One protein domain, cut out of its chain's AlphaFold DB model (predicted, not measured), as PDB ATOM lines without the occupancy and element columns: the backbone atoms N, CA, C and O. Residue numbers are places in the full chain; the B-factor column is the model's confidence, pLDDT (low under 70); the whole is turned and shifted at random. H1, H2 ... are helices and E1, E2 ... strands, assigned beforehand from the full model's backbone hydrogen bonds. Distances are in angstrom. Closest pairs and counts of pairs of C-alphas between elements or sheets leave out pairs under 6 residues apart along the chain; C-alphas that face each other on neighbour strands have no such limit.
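This is residues 7 to 102 of the 117 residues of an uncharacterized protein of Oceanospirillaceae bacterium (UniProt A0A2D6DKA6). The model is a twisted wall of five strands, E1 to E5 in a row, with one short helix, H2, packed on its E5 end. Between E5 and H2 the chain swings away from the wall in a wide loop that holds a second short helix, H1; residues 72 to 78, 80 to 87 and 91 to 96 stick out. The printed part has 96 residues, with five named strands followed by two named helices, and its class is mixed, helices and strands; the sheet, in the order E1, E2, E3, E4, E5, is antiparallel throughout. It is only just loose, close to compact, with a radius of gyration of the C-alphas of 15.1 A, and spans 37 by 35 by 28 A.

The sheet is a meander, each strand the antiparallel neighbour of the one before: E1, residues 7 to 12, E2, 16 to 22, E3, 29 to 34, E4, 44 to 52, and E5, 60 to 68. In the hairpin of E1 and E2, at 172 degrees, N 9 and O 19 are 2.8 A apart, within hydrogen-bond range. E2 and E3, also a hairpin, stand at 164 degrees, with N 18 and O 32 at 2.8 A. The hairpin of E3 and E4 has 155 degrees, with N 33 and O 48 at 2.8 A. The hairpin of E4 and E5 has 157 degrees, with N 49 and O 63 at 2.8 A. E4 bends by 53 degrees at residue 47 and E5 by 51 degrees at residue 64. H2, residues 95 to 101, is on the sheet at a height of 7.5 A, only just over E5, with 3 of its 7 C-alphas falling on that strand. On the local plane it stands at 29 degrees to E5, only just along the strands; their closest C-alphas, of Arg 64 and Ile 101, are 4.8 A apart. H1, residues 76 to 81, is not on the sheet, and is apart from H2. In both helices every O i to N i+4 pair is within hydrogen-bond range.

E1 begins at C-alpha 7, (28.385, -81.014, 53.803), and is 17.3 A long. E2 is 20.3 A and E3 16.8 A long. E4 measures 24.9 A and E5 25.1 A, ending at C-alpha 68, (20.173, -90.443, 70.843). H1 is 8.6 A long; H2, 10.1 A, ends at C-alpha 101, (8.498, -86.138, 68.381).

The C-alphas farthest apart, of Ser 40 and Ile 56, are 44.4 A from each other. The printed part has no cut. The link from H1 to H2, residues 82 to 94, is long. Mean pLDDT of the printed part is 89.5; residues 40, 41 and 56 are under 70.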
ATOM      1  N   TYR A   7      27.504 -81.840  52.979       94.06
ATOM      2  CA  TYR A   7      28.385 -81.014  53.803       94.06
ATOM      3  C   TYR A   7      27.555 -80.346  54.881       94.06
ATOM      4  O   TYR A   7      26.402 -80.002  54.640       94.06
ATOM      5  N   GLY A   8      28.151 -80.128  56.048       94.88
ATOM      6  CA  GLY A   8      27.466 -79.428  57.117       94.88
ATOM      7  C   GLY A   8      28.394 -78.669  58.046       94.88
ATOM      8  O   GLY A   8      29.605 -78.892  58.082       94.88
ATOM      9  N   LEU A   9      27.779 -77.761  58.790       96.38
ATOM     10  CA  LEU A   9      28.365 -76.955  59.844       96.38
ATOM     11  C   LEU A   9      27.638 -77.272  61.147       96.38
ATOM     12  O   LEU A   9      26.411 -77.375  61.174       96.38
ATOM     13  N   VAL A  10      28.402 -77.367  62.231       96.06
ATOM     14  CA  VAL A  10      27.870 -77.469  63.587       96.06
ATOM     15  C   VAL A  10      28.417 -76.308  64.409       96.06
ATOM     16  O   VAL A  10      29.623 -76.066  64.406       96.06
ATOM     17  N   MET A  11      27.538 -75.595  65.106       95.81
ATOM     18  CA  MET A  11      27.884 -74.470  65.971       95.81
ATOM     19  C   MET A  11      27.179 -74.608  67.318       95.81
ATOM     20  O   MET A  11      25.998 -74.943  67.377       95.81
ATOM     21  N   LEU A  12      27.907 -74.344  68.399       93.06
ATOM     22  CA  LEU A  12      27.378 -74.358  69.758       93.06
ATOM     23  C   LEU A  12      27.409 -72.940  70.337       93.06
ATOM     24  O   LEU A  12      28.481 -72.348  70.457       93.06
ATOM     25  N   THR A  13      26.239 -72.429  70.711       88.94
ATOM     26  CA  THR A  13      26.068 -71.213  71.523       88.94
ATOM     27  C   THR A  13      25.269 -71.579  72.783       88.94
ATOM     28  O   THR A  13      25.671 -72.462  73.535       88.94
ATOM     29  N   ASP A  14      24.107 -70.967  73.003       91.50
ATOM     30  CA  ASP A  14      23.054 -71.392  73.930       91.50
ATOM     31  C   ASP A  14      22.255 -72.616  73.428       91.50
ATOM     32  O   ASP A  14      21.514 -73.248  74.194       91.50
ATOM     33  N   ARG A  15      22.383 -72.942  72.135       94.19
ATOM     34  CA  ARG A  15      21.797 -74.103  71.453       94.19
ATOM     35  C   ARG A  15      22.821 -74.746  70.520       94.19
ATOM     36  O   ARG A  15      23.813 -74.119  70.149       94.19
ATOM     37  N   LEU A  16      22.579 -76.004  70.151       94.44
ATOM     38  CA  LEU A  16      23.350 -76.678  69.110       94.44
ATOM     39  C   LEU A  16      22.667 -76.442  67.763       94.44
ATOM     40  O   LEU A  16      21.556 -76.921  67.541       94.44
ATOM     41  N   PHE A  17      23.343 -75.725  66.878       96.81
ATOM     42  CA  PHE A  17      22.898 -75.460  65.519       96.81
ATOM     43  C   PHE A  17      23.646 -76.372  64.559       96.81
ATOM     44  O   PHE A  17      24.874 -76.437  64.579       96.81
ATOM     45  N   MET A  18      22.905 -77.059  63.703       97.25
ATOM     46  CA  MET A  18      23.434 -77.885  62.630       97.25
ATOM     47  C   MET A  18      22.798 -77.420  61.330       97.25
ATOM     48  O   MET A  18      21.578 -77.286  61.261       97.25
ATOM     49  N   VAL A  19      23.610 -77.173  60.311       96.44
ATOM     50  CA  VAL A  19      23.132 -76.892  58.955       96.44
ATOM     51  C   VAL A  19      23.848 -77.840  58.019       96.44
ATOM     52  O   VAL A  19      25.073 -77.921  58.071       96.44
ATOM     53  N   ASP A  20      23.108 -78.539  57.172       94.81
ATOM     54  CA  ASP A  20      23.659 -79.426  56.156       94.81
ATOM     55  C   ASP A  20      22.985 -79.206  54.806       94.81
ATOM     56  O   ASP A  20      21.848 -78.742  54.726       94.81
ATOM     57  N   TYR A  21      23.719 -79.495  53.734       92.44
ATOM     58  CA  TYR A  21      23.190 -79.459  52.381       92.44
ATOM     59  C   TYR A  21      23.777 -80.577  51.521       92.44
ATOM     60  O   TYR A  21      24.935 -80.980  51.684       92.44
ATOM     61  N   GLU A  22      22.973 -81.063  50.580       90.81
ATOM     62  CA  GLU A  22      23.385 -82.030  49.564       90.81
ATOM     63  C   GLU A  22      24.216 -81.308  48.490       90.81
ATOM     64  O   GLU A  22      23.846 -80.249  47.997       90.81
ATOM     65  N   SER A  23      25.392 -81.824  48.152       85.06
ATOM     66  CA  SER A  23      26.404 -81.074  47.397       85.06
ATOM     67  C   SER A  23      26.421 -81.326  45.896       85.06
ATOM     68  O   SER A  23      26.961 -80.491  45.164       85.06
ATOM     69  N   VAL A  24      25.848 -82.443  45.441       83.12
ATOM     70  CA  VAL A  24      25.885 -82.874  44.040       83.12
ATOM     71  C   VAL A  24      24.773 -82.197  43.244       83.12
ATOM     72  O   VAL A  24      25.044 -81.550  42.238       83.12
ATOM     73  N   ASN A  25      23.538 -82.296  43.728       79.06
ATOM     74  CA  ASN A  25      22.336 -81.730  43.125       79.06
ATOM     75  C   ASN A  25      21.901 -80.428  43.809       79.06
ATOM     76  O   ASN A  25      21.193 -79.639  43.193       79.06
ATOM     77  N   ARG A  26      22.330 -80.180  45.060       75.19
ATOM     78  CA  ARG A  26      21.985 -78.968  45.839       75.19
ATOM     79  C   ARG A  26      20.490 -78.782  46.059       75.19
ATOM     80  O   ARG A  26      20.009 -77.666  46.236       75.19
ATOM     81  N   ASN A  27      19.771 -79.895  46.087       76.69
ATOM     82  CA  ASN A  27      18.320 -79.900  46.214       76.69
ATOM     83  C   ASN A  27      17.841 -79.927  47.664       76.69
ATOM     84  O   ASN A  27      16.670 -79.641  47.906       76.69
ATOM     85  N   GLU A  28      18.722 -80.220  48.616       84.56
ATOM     86  CA  GLU A  28      18.370 -80.340  50.026       84.56
ATOM     87  C   GLU A  28      19.275 -79.444  50.864       84.56
ATOM     88  O   GLU A  28      20.498 -79.552  50.793       84.56
ATOM     89  N   LEU A  29      18.657 -78.571  51.658       91.31
ATOM     90  CA  LEU A  29      19.281 -77.862  52.768       91.31
ATOM     91  C   LEU A  29      18.420 -78.119  53.996       91.31
ATOM     92  O   LEU A  29      17.196 -77.952  53.943       91.31
ATOM     93  N   THR A  30      19.050 -78.514  55.098       94.69
ATOM     94  CA  THR A  30      18.358 -78.696  56.367       94.69
ATOM     95  C   THR A  30      19.052 -77.949  57.492       94.69
ATOM     96  O   THR A  30      20.267 -77.762  57.493       94.69
ATOM     97  N   GLN A  31      18.250 -77.486  58.445       96.94
ATOM     98  CA  GLN A  31      18.712 -76.874  59.677       96.94
ATOM     99  C   GLN A  31      18.112 -77.638  60.850       96.94
ATOM    100  O   GLN A  31      16.902 -77.847  60.911       96.94
ATOM    101  N   THR A  32      18.951 -78.036  61.798       97.50
ATOM    102  CA  THR A  32      18.535 -78.656  63.055       97.50
ATOM    103  C   THR A  32      19.013 -77.800  64.221       97.50
ATOM    104  O   THR A  32      20.185 -77.436  64.287       97.50
ATOM    105  N   ILE A  33      18.110 -77.467  65.140       97.06
ATOM    106  CA  ILE A  33      18.408 -76.724  66.367       97.06
ATOM    107  C   ILE A  33      18.045 -77.621  67.544       97.06
ATOM    108  O   ILE A  33      16.869 -77.945  67.714       97.06
ATOM    109  N   LEU A  34      19.030 -78.010  68.354       96.06
ATOM    110  CA  LEU A  34      18.831 -78.865  69.526       96.06
ATOM    111  C   LEU A  34      19.053 -78.094  70.832       96.06
ATOM    112  O   LEU A  34      19.929 -77.226  70.932       96.06
ATOM    113  N   PHE A  35      18.279 -78.449  71.858       94.19
ATOM    114  CA  PHE A  35      18.578 -78.070  73.233       94.19
ATOM    115  C   PHE A  35      19.894 -78.734  73.660       94.19
ATOM    116  O   PHE A  35      20.067 -79.933  73.438       94.19
ATOM    117  N   PRO A  36      20.829 -77.995  74.275       87.06
ATOM    118  CA  PRO A  36      22.028 -78.591  74.835       87.06
ATOM    119  C   PRO A  36      21.666 -79.388  76.089       87.06
ATOM    120  O   PRO A  36      20.758 -79.027  76.838       87.06
ATOM    121  N   CYS A  37      22.417 -80.453  76.351       79.06
ATOM    122  CA  CYS A  37      22.324 -81.182  77.607       79.06
ATOM    123  C   CYS A  37      23.484 -80.767  78.516       79.06
ATOM    124  O   CYS A  37      24.647 -80.958  78.171       79.06
ATOM    125  N   TYR A  38      23.158 -80.213  79.686       70.12
ATOM    126  CA  TYR A  38      24.134 -79.802  80.705       70.12
ATOM    127  C   TYR A  38      24.379 -80.881  81.775       70.12
ATOM    128  O   TYR A  38      25.008 -80.617  82.797       70.12
ATOM    129  N   LYS A  39      23.853 -82.096  81.572       75.12
ATOM    130  CA  LYS A  39      24.069 -83.237  82.473       75.12
ATOM    131  C   LYS A  39      25.393 -83.927  82.124       75.12
ATOM    132  O   LYS A  39      25.810 -83.932  80.969       75.12
ATOM    133  N   SER A  40      26.023 -84.565  83.113       62.72
ATOM    134  CA  SER A  40      27.290 -85.304  82.943       62.72
ATOM    135  C   SER A  40      27.202 -86.466  81.945       62.72
ATOM    136  O   SER A  40      28.218 -86.882  81.389       62.72
ATOM    137  N   HIS A  41      25.993 -86.971  81.693       67.62
ATOM    138  CA  HIS A  41      25.715 -88.012  80.712       67.62
ATOM    139  C   HIS A  41      24.647 -87.525  79.732       67.62
ATOM    140  O   HIS A  41      23.488 -87.334  80.102       67.62
ATOM    141  N   ILE A  42      25.046 -87.333  78.473       70.06
ATOM    142  CA  ILE A  42      24.123 -87.038  77.377       70.06
ATOM    143  C   ILE A  42      23.576 -88.367  76.872       70.06
ATOM    144  O   ILE A  42      24.306 -89.150  76.267       70.06
ATOM    145  N   THR A  43      22.299 -88.623  77.126       82.00
ATOM    146  CA  THR A  43      21.591 -89.774  76.554       82.00
ATOM    147  C   THR A  43      20.824 -89.363  75.307       82.00
ATOM    148  O   THR A  43      20.920 -90.028  74.280       82.00
ATOM    149  N   ARG A  44      20.113 -88.232  75.365       90.88
ATOM    150  CA  ARG A  44      19.299 -87.710  74.267       90.88
ATOM    151  C   ARG A  44      19.387 -86.186  74.194       90.88
ATOM    152  O   ARG A  44      19.548 -85.522  75.216       90.88
ATOM    153  N   LEU A  45      19.268 -85.655  72.985       93.88
ATOM    154  CA  LEU A  45      19.034 -84.241  72.701       93.88
ATOM    155  C   LEU A  45      17.728 -84.128  71.926       93.88
ATOM    156  O   LEU A  45      17.447 -84.972  71.084       93.88
ATOM    157  N   SER A  46      16.950 -83.087  72.170       95.12
ATOM    158  CA  SER A  46      15.725 -82.820  71.420       95.12
ATOM    159  C   SER A  46      15.762 -81.447  70.783       95.12
ATOM    160  O   SER A  46      16.554 -80.583  71.167       95.12
ATOM    161  N   GLY A  47      14.897 -81.229  69.802       95.75
ATOM    162  CA  GLY A  47      14.794 -79.933  69.160       95.75
ATOM    163  C   GLY A  47      13.918 -79.952  67.925       95.75
ATOM    164  O   GLY A  47      12.955 -80.714  67.846       95.75
ATOM    165  N   LEU A  48      14.256 -79.088  66.974       96.81
ATOM    166  CA  LEU A  48      13.544 -78.940  65.713       96.81
ATOM    167  C   LEU A  48      14.493 -79.176  64.548       96.81
ATOM    168  O   LEU A  48      15.609 -78.658  64.545       96.81
ATOM    169  N   LYS A  49      14.019 -79.903  63.539       96.56
ATOM    170  CA  LYS A  49      14.612 -79.946  62.207       96.56
ATOM    171  C   LYS A  49      13.677 -79.244  61.238       96.56
ATOM    172  O   LYS A  49      12.471 -79.461  61.279       96.56
ATOM    173  N   MET A  50      14.234 -78.436  60.354       95.56
ATOM    174  CA  MET A  50      13.517 -77.793  59.267       95.56
ATOM    175  C   MET A  50      14.272 -77.954  57.958       95.56
ATOM    176  O   MET A  50      15.493 -78.119  57.935       95.56
ATOM    177  N   GLY A  51      13.532 -77.926  56.864       93.06
ATOM    178  CA  GLY A  51      14.077 -78.081  55.530       93.06
ATOM    179  C   GLY A  51      12.972 -77.999  54.496       93.06
ATOM    180  O   GLY A  51      11.868 -77.530  54.773       93.06
ATOM    181  N   VAL A  52      13.286 -78.473  53.303       89.31
ATOM    182  CA  VAL A  52      12.364 -78.508  52.176       89.31
ATOM    183  C   VAL A  52      12.094 -79.966  51.834       89.31
ATOM    184  O   VAL A  52      13.040 -80.740  51.700       89.31
ATOM    185  N   ALA A  53      10.822 -80.347  51.732       76.81
ATOM    186  CA  ALA A  53      10.448 -81.692  51.316       76.81
ATOM    187  C   ALA A  53      10.894 -81.954  49.869       76.81
ATOM    188  O   ALA A  53      10.768 -81.083  49.009       76.81
ATOM    189  N   ASP A  54      11.354 -83.173  49.582       70.88
ATOM    190  CA  ASP A  54      11.752 -83.595  48.229       70.88
ATOM    191  C   ASP A  54      10.540 -83.998  47.358       70.88
ATOM    192  O   ASP A  54      10.567 -84.957  46.592       70.88
ATOM    193  N   ASN A  55       9.417 -83.291  47.521       74.12
ATOM    194  CA  ASN A  55       8.220 -83.455  46.699       74.12
ATOM    195  C   ASN A  55       8.132 -82.342  45.642       74.12
ATOM    196  O   ASN A  55       8.867 -81.357  45.691       74.12
ATOM    197  N   ILE A  56       7.221 -82.492  44.672       68.38
ATOM    198  CA  ILE A  56       7.069 -81.551  43.542       68.38
ATOM    199  C   ILE A  56       6.854 -80.109  44.027       68.38
ATOM    200  O   ILE A  56       7.380 -79.169  43.438       68.38
ATOM    201  N   GLU A  57       6.108 -79.937  45.115       77.88
ATOM    202  CA  GLU A  57       5.775 -78.626  45.673       77.88
ATOM    203  C   GLU A  57       6.931 -77.991  46.455       77.88
ATOM    204  O   GLU A  57       6.896 -76.789  46.714       77.88
ATOM    205  N   ARG A  58       7.959 -78.776  46.819       81.62
ATOM    206  CA  ARG A  58       9.106 -78.338  47.622       81.62
ATOM    207  C   ARG A  58       8.658 -77.547  48.848       81.62
ATOM    208  O   ARG A  58       9.173 -76.466  49.143       81.62
ATOM    209  N   MET A  59       7.663 -78.082  49.553       87.12
ATOM    210  CA  MET A  59       7.092 -77.394  50.704       87.12
ATOM    211  C   MET A  59       8.135 -77.272  51.824       87.12
ATOM    212  O   MET A  59       8.768 -78.271  52.186       87.12
ATOM    213  N   PRO A  60       8.307 -76.078  52.417       90.44
ATOM    214  CA  PRO A  60       9.020 -75.937  53.674       90.44
ATOM    215  C   PRO A  60       8.318 -76.750  54.761       90.44
ATOM    216  O   PRO A  60       7.097 -76.687  54.913       90.44
ATOM    217  N   CYS A  61       9.087 -77.511  55.527       90.75
ATOM    218  CA  CYS A  61       8.569 -78.352  56.598       90.75
ATOM    219  C   CYS A  61       9.443 -78.230  57.843       90.75
ATOM    220  O   CYS A  61      10.646 -77.969  57.761       90.75
ATOM    221  N   ALA A  62       8.829 -78.462  59.000       93.50
ATOM    222  CA  ALA A  62       9.514 -78.582  60.275       93.50
ATOM    223  C   ALA A  62       9.002 -79.813  61.027       93.50
ATOM    224  O   ALA A  62       7.832 -80.172  60.910       93.50
ATOM    225  N   ALA A  63       9.883 -80.440  61.800       95.12
ATOM    226  CA  ALA A  63       9.571 -81.581  62.645       95.12
ATOM    227  C   ALA A  63      10.309 -81.480  63.986       95.12
ATOM    228  O   ALA A  63      11.463 -81.044  64.042       95.12
ATOM    229  N   ARG A  64       9.659 -81.922  65.063       96.00
ATOM    230  CA  ARG A  64      10.295 -82.218  66.344       96.00
ATOM    231  C   ARG A  64      11.183 -83.447  66.155       96.00
ATOM    232  O   ARG A  64      10.796 -84.417  65.506       96.00
ATOM    233  N   VAL A  65      12.399 -83.384  66.687       96.69
ATOM    234  CA  VAL A  65      13.397 -84.452  66.553       96.69
ATOM    235  C   VAL A  65      14.037 -84.769  67.892       96.69
ATOM    236  O   VAL A  65      14.193 -83.891  68.742       96.69
ATOM    237  N   VAL A  66      14.454 -86.024  68.046       95.44
ATOM    238  CA  VAL A  66      15.271 -86.494  69.163       95.44
ATOM    239  C   VAL A  66      16.478 -87.242  68.612       95.44
ATOM    240  O   VAL A  66      16.354 -88.076  67.719       95.44
ATOM    241  N   TYR A  67      17.654 -86.905  69.128       94.31
ATOM    242  CA  TYR A  67      18.943 -87.479  68.771       94.31
ATOM    243  C   TYR A  67      19.443 -88.266  69.974       94.31
ATOM    244  O   TYR A  67      19.659 -87.694  71.041       94.31
ATOM    245  N   GLU A  68      19.626 -89.572  69.807       91.06
ATOM    246  CA  GLU A  68      20.173 -90.443  70.843       91.06
ATOM    247  C   GLU A  68      21.677 -90.637  70.644       91.06
ATOM    248  O   GLU A  68      22.156 -90.860  69.529       91.06
ATOM    249  N   TYR A  69      22.438 -90.534  71.731       90.69
ATOM    250  CA  TYR A  69      23.878 -90.725  71.679       90.69
ATOM    251  C   TYR A  69      24.225 -92.217  71.611       90.69
ATOM    252  O   TYR A  69      24.069 -92.951  72.582       90.69
ATOM    253  N   LEU A  70      24.765 -92.658  70.473       90.19
ATOM    254  CA  LEU A  70      25.128 -94.063  70.229       90.19
ATOM    255  C   LEU A  70      26.499 -94.471  70.806       90.19
ATOM    256  O   LEU A  70      26.959 -95.590  70.580       90.19
ATOM    257  N   GLY A  71      27.169 -93.578  71.540       89.06
ATOM    258  CA  GLY A  71      28.515 -93.803  72.064       89.06
ATOM    259  C   GLY A  71      29.632 -93.301  71.143       89.06
ATOM    260  O   GLY A  71      29.404 -92.816  70.038       89.06
ATOM    261  N   ARG A  72      30.880 -93.417  71.617       88.88
ATOM    262  CA  ARG A  72      32.080 -92.967  70.877       88.88
ATOM    263  C   ARG A  72      32.477 -93.908  69.738       88.88
ATOM    264  O   ARG A  72      33.169 -93.491  68.819       88.88
ATOM    265  N   SER A  73      32.072 -95.172  69.830       92.62
ATOM    266  CA  SER A  73      32.329 -96.208  68.833       92.62
ATOM    267  C   SER A  73      31.003 -96.855  68.469       92.62
ATOM    268  O   SER A  73      30.400 -97.531  69.301       92.62
ATOM    269  N   VAL A  74      30.558 -96.641  67.234       91.19
ATOM    270  CA  VAL A  74      29.247 -97.082  66.752       91.19
ATOM    271  C   VAL A  74      29.429 -98.228  65.764       91.19
ATOM    272  O   VAL A  74      30.146 -98.099  64.772       91.19
ATOM    273  N   ASP A  75      28.738 -99.345  65.995       93.38
ATOM    274  CA  ASP A  75      28.551-100.369  64.965       93.38
ATOM    275  C   ASP A  75      27.535 -99.844  63.940       93.38
ATOM    276  O   ASP A  75      26.320 -99.980  64.104       93.38
ATOM    277  N   ILE A  76      28.049 -99.203  62.888       92.25
ATOM    278  CA  ILE A  76      27.247 -98.526  61.859       92.25
ATOM    279  C   ILE A  76      26.232 -99.485  61.229       92.25
ATOM    280  O   ILE A  76      25.090 -99.105  60.981       92.25
ATOM    281  N   ARG A  77      26.608-100.750  60.996       93.12
ATOM    282  CA  ARG A  77      25.707-101.725  60.365       93.12
ATOM    283  C   ARG A  77      24.533-102.054  61.282       93.12
ATOM    284  O   ARG A  77      23.413-102.180  60.793       93.12
ATOM    285  N   LYS A  78      24.770-102.208  62.588       91.12
ATOM    286  CA  LYS A  78      23.679-102.387  63.557       91.12
ATOM    287  C   LYS A  78      22.811-101.138  63.656       91.12
ATOM    288  O   LYS A  78      21.597-101.278  63.615       91.12
ATOM    289  N   ALA A  79      23.414 -99.950  63.714       91.50
ATOM    290  CA  ALA A  79      22.674 -98.692  63.797       91.50
ATOM    291  C   ALA A  79      21.748 -98.493  62.583       91.50
ATOM    292  O   ALA A  79      20.564 -98.231  62.751       91.50
ATOM    293  N   LEU A  80      22.250 -98.727  61.365       91.75
ATOM    294  CA  LEU A  80      21.456 -98.602  60.138       91.75
ATOM    295  C   LEU A  80      20.307 -99.615  60.051       91.75
ATOM    296  O   LEU A  80      19.271 -99.307  59.473       91.75
ATOM    297  N   LYS A  81      20.450-100.808  60.642       90.69
ATOM    298  CA  LYS A  81      19.351-101.789  60.719       90.69
ATOM    299  C   LYS A  81      18.194-101.332  61.613       90.69
ATOM    300  O   LYS A  81      17.113-101.901  61.511       90.69
ATOM    301  N   LEU A  82      18.426-100.353  62.489       87.38
ATOM    302  CA  LEU A  82      17.391 -99.726  63.311       87.38
ATOM    303  C   LEU A  82      16.720 -98.548  62.590       87.38
ATOM    304  O   LEU A  82      15.758 -97.990  63.102       87.38
ATOM    305  N   CYS A  83      17.200 -98.140  61.413       91.94
ATOM    306  CA  CYS A  83      16.530 -97.109  60.632       91.94
ATOM    307  C   CYS A  83      15.311 -97.705  59.920       91.94
ATOM    308  O   CYS A  83      15.406 -98.729  59.244       91.94
ATOM    309  N   GLY A  84      14.171 -97.034  60.034       91.56
ATOM    310  CA  GLY A  84      12.942 -97.458  59.383       91.56
ATOM    311  C   GLY A  84      11.762 -96.589  59.783       91.56
ATOM    312  O   GLY A  84      11.882 -95.683  60.607       91.56
ATOM    313  N   LEU A  85      10.615 -96.884  59.180       92.75
ATOM    314  CA  LEU A  85       9.339 -96.321  59.594       92.75
ATOM    315  C   LEU A  85       8.739 -97.215  60.678       92.75
ATOM    316  O   LEU A  85       8.736 -98.441  60.556       92.75
ATOM    317  N   TYR A  86       8.242 -96.582  61.731       91.56
ATOM    318  CA  TYR A  86       7.603 -97.245  62.858       91.56
ATOM    319  C   TYR A  86       6.132 -96.856  62.892       91.56
ATOM    320  O   TYR A  86       5.786 -95.705  62.622       91.56
ATOM    321  N   ASP A  87       5.277 -97.813  63.243       91.62
ATOM    322  CA  ASP A  87       3.880 -97.511  63.523       91.62
ATOM    323  C   ASP A  87       3.791 -96.606  64.771       91.62
ATOM    324  O   ASP A  87       4.536 -96.827  65.733       91.62
ATOM    325  N   PRO A  88       2.891 -95.608  64.820       89.00
ATOM    326  CA  PRO A  88       2.716 -94.770  66.008       89.00
ATOM    327  C   PRO A  88       2.448 -95.566  67.300       89.00
ATOM    328  O   PRO A  88       2.814 -95.134  68.395       89.00
ATOM    329  N   SER A  89       1.852 -96.757  67.197       91.00
ATOM    330  CA  SER A  89       1.582 -97.662  68.320       91.00
ATOM    331  C   SER A  89       2.738 -98.616  68.659       91.00
ATOM    332  O   SER A  89       2.692 -99.269  69.700       91.00
ATOM    333  N   ASP A  90       3.822 -98.634  67.874       93.44
ATOM    334  CA  ASP A  90       4.937 -99.578  68.026       93.44
ATOM    335  C   ASP A  90       5.597 -99.477  69.410       93.44
ATOM    336  O   ASP A  90       6.031 -98.403  69.834       93.44
ATOM    337  N   GLN A  91       5.670-100.596  70.130       92.56
ATOM    338  CA  GLN A  91       6.186-100.650  71.502       92.56
ATOM    339  C   GLN A  91       7.716-100.556  71.585       92.56
ATOM    340  O   GLN A  91       8.251-100.349  72.671       92.56
ATOM    341  N   ARG A  92       8.428-100.669  70.455       90.38
ATOM    342  CA  ARG A  92       9.885-100.460  70.395       90.38
ATOM    343  C   ARG A  92      10.275 -99.007  70.664       90.38
ATOM    344  O   ARG A  92      11.420 -98.749  71.020       90.38
ATOM    345  N   ILE A  93       9.342 -98.073  70.482       91.00
ATOM    346  CA  ILE A  93       9.539 -96.647  70.735       91.00
ATOM    347  C   ILE A  93       8.857 -96.292  72.060       91.00
ATOM    348  O   ILE A  93       7.648 -96.455  72.220       91.00
ATOM    349  N   GLU A  94       9.632 -95.793  73.022       91.38
ATOM    350  CA  GLU A  94       9.130 -95.393  74.341       91.38
ATOM    351  C   GLU A  94       8.086 -94.266  74.238       91.38
ATOM    352  O   GLU A  94       8.195 -93.370  73.399       91.38
ATOM    353  N   ALA A  95       7.093 -94.256  75.133       91.88
ATOM    354  CA  ALA A  95       6.026 -93.247  75.125       91.88
ATOM    355  C   ALA A  95       6.551 -91.805  75.276       91.88
ATOM    356  O   ALA A  95       6.022 -90.884  74.656       91.88
ATOM    357  N   SER A  96       7.620 -91.611  76.053       89.81
ATOM    358  CA  SER A  96       8.298 -90.317  76.197       89.81
ATOM    359  C   SER A  96       8.894 -89.832  74.873       89.81
ATOM    360  O   SER A  96       8.767 -88.658  74.540       89.81
ATOM    361  N   LEU A  97       9.488 -90.739  74.092       91.62
ATOM    362  CA  LEU A  97      10.054 -90.434  72.782       91.62
ATOM    363  C   LEU A  97       8.954 -90.090  71.774       91.62
ATOM    364  O   LEU A  97       9.092 -89.104  71.059       91.62
ATOM    365  N   LYS A  98       7.843 -90.840  71.774       93.06
ATOM    366  CA  LYS A  98       6.664 -90.535  70.943       93.06
ATOM    367  C   LYS A  98       6.112 -89.141  71.233       93.06
ATOM    368  O   LYS A  98       5.870 -88.381  70.305       93.06
ATOM    369  N   SER A  99       5.971 -88.797  72.514       91.38
ATOM    370  CA  SER A  99       5.524 -87.468  72.942       91.38
ATOM    371  C   SER A  99       6.490 -86.365  72.485       91.38
ATOM    372  O   SER A  99       6.065 -85.344  71.954       91.38
ATOM    373  N   ALA A 100       7.800 -86.601  72.596       91.38
ATOM    374  CA  ALA A 100       8.821 -85.623  72.220       91.38
ATOM    375  C   ALA A 100       8.912 -85.342  70.706       91.38
ATOM    376  O   ALA A 100       9.417 -84.284  70.326       91.38
ATOM    377  N   ILE A 101       8.456 -86.268  69.851       93.75
ATOM    378  CA  ILE A 101       8.498 -86.138  68.381       93.75
ATOM    379  C   ILE A 101       7.127 -85.914  67.732       93.75
ATOM    380  O   ILE A 101       7.060 -85.795  66.508       93.75
ATOM    381  N   ASP A 102       6.039 -85.884  68.507       92.31
ATOM    382  CA  ASP A 102       4.710 -85.581  67.972       92.31
ATOM    383  C   ASP A 102       4.758 -84.218  67.273       92.31
ATOM    384  O   ASP A 102       5.269 -83.271  67.847       92.31
TER     385      ASP A 102